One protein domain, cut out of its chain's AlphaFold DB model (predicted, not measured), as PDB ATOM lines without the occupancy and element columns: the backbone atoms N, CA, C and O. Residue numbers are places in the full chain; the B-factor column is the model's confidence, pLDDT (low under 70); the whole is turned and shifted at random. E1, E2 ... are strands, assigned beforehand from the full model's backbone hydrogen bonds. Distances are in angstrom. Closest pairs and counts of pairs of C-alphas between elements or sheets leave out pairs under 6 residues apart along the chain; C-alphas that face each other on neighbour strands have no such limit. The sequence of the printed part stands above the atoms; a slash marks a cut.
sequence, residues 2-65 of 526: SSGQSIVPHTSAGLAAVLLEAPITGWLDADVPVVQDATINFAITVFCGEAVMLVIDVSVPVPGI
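This is residues 2 to 65 of the 526 residues of the protein "Transmembrane protein, putative" of Bodo saltans (UniProt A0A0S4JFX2). There is little regular structure here: residues 2 to 37, with no named element, run out in a long loop whose tip, residues 11 to 16, sticks out, then fold back to lead into one long hairpin of two strands, E1 and E2. The hairpin lies along the longest axis. The printed part has 64 residues, 23 of them in named elements, all strand, with no named helix; the sheet, order E1 - E2, is antiparallel. The whole is loose, radius of gyration of the C-alphas 14.9 A, and elongated, spanning 42 by 26 by 19 A.

E1, residues 38 to 48, begins at C-alpha 38 (2.917, 8.997, -17.712) and is 32.3 A long. E2, residues 51 to 62, is 32.1 A long and ends at C-alpha 62 (5.250, 5.141, -19.910).

E1 and E2 form a hairpin with a tight link, antiparallel at 163 degrees. C-alphas 43 and 57 face each other at 4.6 A. N 42 and O 58, 2.8 A, are within hydrogen-bond range.

The farthest C-alphas, of Gly 49 and Ile 65, are 43.5 A apart. The printed part has no cut. Residues 2 to 15 have pLDDT under 70.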
ATOM      1  N   SER A   2      -9.048   0.462  -6.021       35.75
ATOM      2  CA  SER A   2      -8.312  -0.736  -5.581       35.75
ATOM      3  C   SER A   2      -9.050  -1.985  -6.070       35.75
ATOM      4  O   SER A   2      -9.853  -2.569  -5.342       35.75
ATOM      5  N   SER A   3      -8.847  -2.376  -7.329       47.47
ATOM      6  CA  SER A   3      -9.274  -3.708  -7.757       47.47
ATOM      7  C   SER A   3      -8.293  -4.712  -7.160       47.47
ATOM      8  O   SER A   3      -7.147  -4.789  -7.600       47.47
ATOM      9  N   GLY A   4      -8.716  -5.438  -6.127       46.50
ATOM     10  CA  GLY A   4      -7.937  -6.539  -5.569       46.50
ATOM     11  C   GLY A   4      -7.821  -7.654  -6.602       46.50
ATOM     12  O   GLY A   4      -8.731  -8.469  -6.727       46.50
ATOM     13  N   GLN A   5      -6.738  -7.666  -7.379       55.62
ATOM     14  CA  GLN A   5      -6.405  -8.801  -8.232       55.62
ATOM     15  C   GLN A   5      -5.808  -9.911  -7.361       55.62
ATOM     16  O   GLN A   5      -4.920  -9.677  -6.542       55.62
ATOM     17  N   SER A   6      -6.333 -11.125  -7.525       49.31
ATOM     18  CA  SER A   6      -5.853 -12.315  -6.828       49.31
ATOM     19  C   SER A   6      -4.537 -12.773  -7.455       49.31
ATOM     20  O   SER A   6      -4.519 -13.221  -8.597       49.31
ATOM     21  N   ILE A   7      -3.439 -12.679  -6.705       55.78
ATOM     22  CA  ILE A   7      -2.115 -13.142  -7.139       55.78
ATOM     23  C   ILE A   7      -2.064 -14.670  -6.998       55.78
ATOM     24  O   ILE A   7      -2.216 -15.193  -5.895       55.78
ATOM     25  N   VAL A   8      -1.844 -15.392  -8.099       56.81
ATOM     26  CA  VAL A   8      -1.634 -16.850  -8.084       56.81
ATOM     27  C   VAL A   8      -0.126 -17.132  -8.069       56.81
ATOM     28  O   VAL A   8       0.549 -16.852  -9.060       56.81
ATOM     29  N   PRO A   9       0.445 -17.668  -6.974       54.69
ATOM     30  CA  PRO A   9       1.864 -17.993  -6.934       54.69
ATOM     31  C   PRO A   9       2.159 -19.238  -7.782       54.69
ATOM     32  O   PRO A   9       1.708 -20.339  -7.469       54.69
ATOM     33  N   HIS A  10       2.963 -19.084  -8.836       56.59
ATOM     34  CA  HIS A  10       3.547 -20.213  -9.558       56.59
ATOM     35  C   HIS A  10       4.864 -20.630  -8.893       56.59
ATOM     36  O   HIS A  10       5.890 -19.970  -9.036       56.59
ATOM     37  N   THR A  11       4.847 -21.738  -8.150       52.03
ATOM     38  CA  THR A  11       6.045 -22.294  -7.509       52.03
ATOM     39  C   THR A  11       6.760 -23.271  -8.439       52.03
ATOM     40  O   THR A  11       6.490 -24.471  -8.427       52.03
ATOM     41  N   SER A  12       7.722 -22.768  -9.210       51.16
ATOM     42  CA  SER A  12       8.785 -23.584  -9.805       51.16
ATOM     43  C   SER A  12      10.135 -23.006  -9.385       51.16
ATOM     44  O   SER A  12      10.499 -21.921  -9.820       51.16
ATOM     45  N   ALA A  13      10.847 -23.720  -8.509       58.44
ATOM     46  CA  ALA A  13      12.248 -23.493  -8.135       58.44
ATOM     47  C   ALA A  13      12.657 -22.024  -7.845       58.44
ATOM     48  O   ALA A  13      13.296 -21.365  -8.657       58.44
ATOM     49  N   GLY A  14      12.358 -21.534  -6.635       62.12
ATOM     50  CA  GLY A  14      13.097 -20.431  -5.992       62.12
ATOM     51  C   GLY A  14      12.867 -18.999  -6.500       62.12
ATOM     52  O   GLY A  14      13.349 -18.070  -5.858       62.12
ATOM     53  N   LEU A  15      12.121 -18.792  -7.586       60.91
ATOM     54  CA  LEU A  15      11.728 -17.468  -8.081       60.91
ATOM     55  C   LEU A  15      10.234 -17.240  -7.841       60.91
ATOM     56  O   LEU A  15       9.393 -17.919  -8.424       60.91
ATOM     57  N   ALA A  16       9.904 -16.276  -6.981       71.44
ATOM     58  CA  ALA A  16       8.547 -15.752  -6.875       71.44
ATOM     59  C   ALA A  16       8.358 -14.681  -7.959       71.44
ATOM     60  O   ALA A  16       9.035 -13.655  -7.940       71.44
ATOM     61  N   ALA A  17       7.458 -14.927  -8.909       78.00
ATOM     62  CA  ALA A  17       7.061 -13.952  -9.919       78.00
ATOM     63  C   ALA A  17       5.653 -13.433  -9.607       78.00
ATOM     64  O   ALA A  17       4.753 -14.219  -9.308       78.00
ATOM     65  N   VAL A  18       5.467 -12.117  -9.689       80.38
ATOM     66  CA  VAL A  18       4.150 -11.474  -9.612       80.38
ATOM     67  C   VAL A  18       3.755 -11.088 -11.031       80.38
ATOM     68  O   VAL A  18       4.414 -10.255 -11.651       80.38
ATOM     69  N   LEU A  19       2.708 -11.720 -11.558       84.38
ATOM     70  CA  LEU A  19       2.121 -11.360 -12.844       84.38
ATOM     71  C   LEU A  19       0.969 -10.382 -12.600       84.38
ATOM     72  O   LEU A  19       0.054 -10.685 -11.837       84.38
ATOM     73  N   LEU A  20       1.031  -9.219 -13.244       85.88
ATOM     74  CA  LEU A  20      -0.012  -8.198 -13.204       85.88
ATOM     75  C   LEU A  20      -0.773  -8.229 -14.533       85.88
ATOM     76  O   LEU A  20      -0.179  -8.005 -15.588       85.88
ATOM     77  N   GLU A  21      -2.074  -8.514 -14.493       87.81
ATOM     78  CA  GLU A  21      -2.916  -8.498 -15.693       87.81
ATOM     79  C   GLU A  21      -3.429  -7.086 -15.966       87.81
ATOM     80  O   GLU A  21      -3.919  -6.401 -15.062       87.81
ATOM     81  N   ALA A  22      -3.337  -6.659 -17.228       86.56
ATOM     82  CA  ALA A  22      -3.825  -5.354 -17.648       86.56
ATOM     83  C   ALA A  22      -5.338  -5.228 -17.400       86.56
ATOM     84  O   ALA A  22      -6.085  -6.152 -17.732       86.56
ATOM     85  N   PRO A  23      -5.819  -4.088 -16.869       89.06
ATOM     86  CA  PRO A  23      -7.248  -3.819 -16.809       89.06
ATOM     87  C   PRO A  23      -7.858  -3.871 -18.213       89.06
ATOM     88  O   PRO A  23      -7.201  -3.525 -19.195       89.06
ATOM     89  N   ILE A  24      -9.144  -4.224 -18.316       89.69
ATOM     90  CA  ILE A  24      -9.879  -4.249 -19.598       89.69
ATOM     91  C   ILE A  24      -9.854  -2.868 -20.280       89.69
ATOM     92  O   ILE A  24      -9.863  -2.766 -21.502       89.69
ATOM     93  N   THR A  25      -9.785  -1.801 -19.483       88.19
ATOM     94  CA  THR A  25      -9.689  -0.406 -19.933       88.19
ATOM     95  C   THR A  25      -8.266   0.035 -20.287       88.19
ATOM     96  O   THR A  25      -8.082   1.164 -20.723       88.19
ATOM     97  N   GLY A  26      -7.264  -0.832 -20.115       90.44
ATOM     98  CA  GLY A  26      -5.848  -0.484 -20.196       90.44
ATOM     99  C   GLY A  26      -5.277   0.021 -18.868       90.44
ATOM    100  O   GLY A  26      -5.993   0.230 -17.892       90.44
ATOM    101  N   TRP A  27      -3.952   0.181 -18.827       89.56
ATOM    102  CA  TRP A  27      -3.221   0.670 -17.649       89.56
ATOM    103  C   TRP A  27      -3.276   2.191 -17.460       89.56
ATOM    104  O   TRP A  27      -2.947   2.684 -16.384       89.56
ATOM    105  N   LEU A  28      -3.640   2.924 -18.511       89.06
ATOM    106  CA  LEU A  28      -3.769   4.376 -18.511       89.06
ATOM    107  C   LEU A  28      -5.233   4.735 -18.741       89.06
ATOM    108  O   LEU A  28      -5.910   4.080 -19.535       89.06
ATOM    109  N   ASP A  29      -5.697   5.786 -18.072       86.25
ATOM    110  CA  ASP A  29      -7.027   6.329 -18.323       86.25
ATOM    111  C   ASP A  29      -7.129   6.828 -19.771       86.25
ATOM    112  O   ASP A  29      -6.163   7.341 -20.342       86.25
ATOM    113  N   ALA A  30      -8.323   6.718 -20.360       83.69
ATOM    114  CA  ALA A  30      -8.584   7.164 -21.731       83.69
ATOM    115  C   ALA A  30      -8.334   8.671 -21.941       83.69
ATOM    116  O   ALA A  30      -8.186   9.115 -23.078       83.69
ATOM    117  N   ASP A  31      -8.263   9.439 -20.852       83.12
ATOM    118  CA  ASP A  31      -8.027  10.880 -20.850       83.12
ATOM    119  C   ASP A  31      -6.532  11.253 -20.851       83.12
ATOM    120  O   ASP A  31      -6.200  12.432 -20.988       83.12
ATOM    121  N   VAL A  32      -5.617  10.282 -20.705       83.44
ATOM    122  CA  VAL A  32      -4.169  10.543 -20.722       83.44
ATOM    123  C   VAL A  32      -3.724  10.861 -22.157       83.44
ATOM    124  O   VAL A  32      -3.834  10.003 -23.038       83.44
ATOM    125  N   PRO A  33      -3.187  12.067 -22.432       83.25
ATOM    126  CA  PRO A  33      -2.744  12.425 -23.772       83.25
ATOM    127  C   PRO A  33      -1.580  11.542 -24.223       83.25
ATOM    128  O   PRO A  33      -0.586  11.396 -23.516       83.25
ATOM    129  N   VAL A  34      -1.636  11.057 -25.465       85.00
ATOM    130  CA  VAL A  34      -0.607  10.183 -26.079       85.00
ATOM    131  C   VAL A  34       0.794  10.828 -26.105       85.00
ATOM    132  O   VAL A  34       1.827  10.173 -26.251       85.00
ATOM    133  N   VAL A  35       0.832  12.151 -25.988       83.38
ATOM    134  CA  VAL A  35       2.034  12.978 -26.065       83.38
ATOM    135  C   VAL A  35       2.694  13.270 -24.718       83.38
ATOM    136  O   VAL A  35       3.753  13.900 -24.718       83.38
ATOM    137  N   GLN A  36       2.060  12.899 -23.607       84.44
ATOM    138  CA  GLN A  36       2.550  13.178 -22.264       84.44
ATOM    139  C   GLN A  36       3.195  11.926 -21.677       84.44
ATOM    140  O   GLN A  36       2.671  10.824 -21.820       84.44
ATOM    141  N   ASP A  37       4.330  12.107 -21.006       84.12
ATOM    142  CA  ASP A  37       4.929  11.034 -20.227       84.12
ATOM    143  C   ASP A  37       4.026  10.741 -19.027       84.12
ATOM    144  O   ASP A  37       3.682  11.638 -18.254       84.12
ATOM    145  N   ALA A  38       3.643   9.480 -18.873       87.88
ATOM    146  CA  ALA A  38       2.917   8.997 -17.712       87.88
ATOM    147  C   ALA A  38       3.830   8.087 -16.892       87.88
ATOM    148  O   ALA A  38       4.783   7.501 -17.398       87.88
ATOM    149  N   THR A  39       3.562   7.960 -15.598       88.31
ATOM    150  CA  THR A  39       4.216   6.949 -14.763       88.31
ATOM    151  C   THR A  39       3.131   6.131 -14.103       88.31
ATOM    152  O   THR A  39       2.266   6.681 -13.423       88.31
ATOM    153  N   ILE A  40       3.164   4.821 -14.320       90.75
ATOM    154  CA  ILE A  40       2.271   3.901 -13.630       90.75
ATOM    155  C   ILE A  40       2.975   3.492 -12.345       90.75
ATOM    156  O   ILE A  40       4.060   2.912 -12.385       90.75
ATOM    157  N   ASN A  41       2.367   3.816 -11.210       89.75
ATOM    158  CA  ASN A  41       2.891   3.450  -9.901       89.75
ATOM    159  C   ASN A  41       2.146   2.223  -9.381       89.75
ATOM    160  O   ASN A  41       0.927   2.251  -9.209       89.75
ATOM    161  N   PHE A  42       2.893   1.160  -9.113       89.62
ATOM    162  CA  PHE A  42       2.401  -0.055  -8.486       89.62
ATOM    163  C   PHE A  42       2.909  -0.122  -7.053       89.62
ATOM    164  O   PHE A  42       4.115  -0.129  -6.839       89.62
ATOM    165  N   ALA A  43       2.004  -0.230  -6.086       90.31
ATOM    166  CA  ALA A  43       2.360  -0.504  -4.700       90.31
ATOM    167  C   ALA A  43       2.112  -1.988  -4.408       90.31
ATOM    168  O   ALA A  43       0.968  -2.427  -4.266       90.31
ATOM    169  N   ILE A  44       3.182  -2.778  -4.342       89.62
ATOM    170  CA  ILE A  44       3.113  -4.198  -3.993       89.62
ATOM    171  C   ILE A  44       3.277  -4.310  -2.481       89.62
ATOM    172  O   ILE A  44       4.362  -4.100  -1.941       89.62
ATOM    173  N   THR A  45       2.192  -4.642  -1.788       90.06
ATOM    174  CA  THR A  45       2.178  -4.813  -0.331       90.06
ATOM    175  C   THR A  45       2.281  -6.297   0.017       90.06
ATOM    176  O   THR A  45       1.433  -7.104  -0.356       90.06
ATOM    177  N   VAL A  46       3.352  -6.675   0.716       88.69
ATOM    178  CA  VAL A  46       3.592  -8.045   1.185       88.69
ATOM    179  C   VAL A  46       3.195  -8.136   2.654       88.69
ATOM    180  O   VAL A  46       3.751  -7.439   3.508       88.69
ATOM    181  N   PHE A  47       2.243  -9.018   2.946       89.56
ATOM    182  CA  PHE A  47       1.730  -9.262   4.292       89.56
ATOM    183  C   PHE A  47       2.316 -10.551   4.878       89.56
ATOM    184  O   PHE A  47       2.514 -11.535   4.166       89.56
ATOM    185  N   CYS A  48       2.556 -10.566   6.191       90.75
ATOM    186  CA  CYS A  48       2.814 -11.783   6.960       90.75
ATOM    187  C   CYS A  48       1.776 -11.863   8.084       90.75
ATOM    188  O   CYS A  48       1.851 -11.131   9.072       90.75
ATOM    189  N   GLY A  49       0.756 -12.704   7.899       92.19
ATOM    190  CA  GLY A  49      -0.454 -12.647   8.720       92.19
ATOM    191  C   GLY A  49      -1.244 -11.366   8.435       92.19
ATOM    192  O   GLY A  49      -1.486 -11.041   7.276       92.19
ATOM    193  N   GLU A  50      -1.624 -10.635   9.483       91.62
ATOM    194  CA  GLU A  50      -2.355  -9.360   9.372       91.62
ATOM    195  C   GLU A  50      -1.430  -8.131   9.269       91.62
ATOM    196  O   GLU A  50      -1.897  -7.017   9.042       91.62
ATOM    197  N   ALA A  51      -0.113  -8.311   9.417       92.25
ATOM    198  CA  ALA A  51       0.855  -7.219   9.393       92.25
ATOM    199  C   ALA A  51       1.455  -7.010   7.991       92.25
ATOM    200  O   ALA A  51       1.906  -7.961   7.347       92.25
ATOM    201  N   VAL A  52       1.514  -5.751   7.538       91.69
ATOM    202  CA  VAL A  52       2.281  -5.335   6.349       91.69
ATOM    203  C   VAL A  52       3.767  -5.396   6.696       91.69
ATOM    204  O   VAL A  52       4.221  -4.664   7.573       91.69
ATOM    205  N   MET A  53       4.528  -6.252   6.016       92.19
ATOM    206  CA  MET A  53       5.969  -6.410   6.261       92.19
ATOM    207  C   MET A  53       6.819  -5.598   5.287       92.19
ATOM    208  O   MET A  53       7.897  -5.133   5.650       92.19
ATOM    209  N   LEU A  54       6.357  -5.447   4.045       89.44
ATOM    210  CA  LEU A  54       7.100  -4.767   2.991       89.44
ATOM    211  C   LEU A  54       6.130  -4.105   2.015       89.44
ATOM    212  O   LEU A  54       5.158  -4.724   1.587       89.44
ATOM    213  N   VAL A  55       6.425  -2.864   1.642       90.12
ATOM    214  CA  VAL A  55       5.775  -2.171   0.528       90.12
ATOM    215  C   VAL A  55       6.849  -1.917  -0.517       90.12
ATOM    216  O   VAL A  55       7.877  -1.317  -0.210       90.12
ATOM    217  N   ILE A  56       6.644  -2.434  -1.722       88.75
ATOM    218  CA  ILE A  56       7.524  -2.215  -2.865       88.75
ATOM    219  C   ILE A  56       6.778  -1.302  -3.829       88.75
ATOM    220  O   ILE A  56       5.804  -1.730  -4.449       88.75
ATOM    221  N   ASP A  57       7.248  -0.068  -3.961       87.88
ATOM    222  CA  ASP A  57       6.751   0.860  -4.969       87.88
ATOM    223  C   ASP A  57       7.534   0.663  -6.271       87.88
ATOM    224  O   ASP A  57       8.748   0.867  -6.334       87.88
ATOM    225  N   VAL A  58       6.838   0.228  -7.317       88.81
ATOM    226  CA  VAL A  58       7.378   0.057  -8.665       88.81
ATOM    227  C   VAL A  58       6.782   1.136  -9.553       88.81
ATOM    228  O   VAL A  58       5.597   1.110  -9.877       88.81
ATOM    229  N   SER A  59       7.618   2.074  -9.976       87.81
ATOM    230  CA  SER A  59       7.246   3.111 -10.936       87.81
ATOM    231  C   SER A  59       7.677   2.690 -12.336       87.81
ATOM    232  O   SER A  59       8.870   2.579 -12.619       87.81
ATOM    233  N   VAL A  60       6.712   2.454 -13.220       91.38
ATOM    234  CA  VAL A  60       6.959   2.136 -14.628       91.38
ATOM    235  C   VAL A  60       6.743   3.402 -15.457       91.38
ATOM    236  O   VAL A  60       5.600   3.856 -15.576       91.38
ATOM    237  N   PRO A  61       7.803   3.997 -16.032       88.00
ATOM    238  CA  PRO A  61       7.647   5.125 -16.935       88.00
ATOM    239  C   PRO A  61       6.994   4.640 -18.231       88.00
ATOM    240  O   PRO A  61       7.471   3.708 -18.879       88.00
ATOM    241  N   VAL A  62       5.904   5.293 -18.615       89.44
ATOM    242  CA  VAL A  62       5.250   5.141 -19.910       89.44
ATOM    243  C   VAL A  62       5.560   6.408 -20.700       89.44
ATOM    244  O   VAL A  62       4.830   7.396 -20.581       89.44
ATOM    245  N   PRO A  63       6.683   6.433 -21.440       84.38
ATOM    246  CA  PRO A  63       7.034   7.606 -22.219       84.38
ATOM    247  C   PRO A  63       5.944   7.856 -23.261       84.38
ATOM    248  O   PRO A  63       5.479   6.923 -23.923       84.38
ATOM    249  N   GLY A  64       5.555   9.119 -23.417       84.44
ATOM    250  CA  GLY A  64       4.704   9.532 -24.522       84.44
ATOM    251  C   GLY A  64       5.410   9.287 -25.857       84.44
ATOM    252  O   GLY A  64       6.600   8.957 -25.914       84.44
ATOM    253  N   ILE A  65       4.695   9.471 -26.972       83.56
ATOM    254  CA  ILE A  65       5.322   9.359 -28.298       83.56
ATOM    255  C   ILE A  65       6.537  10.289 -28.357       83.56
ATOM    256  O   ILE A  65       6.411  11.509 -28.220       83.56
TER     257      ILE A  65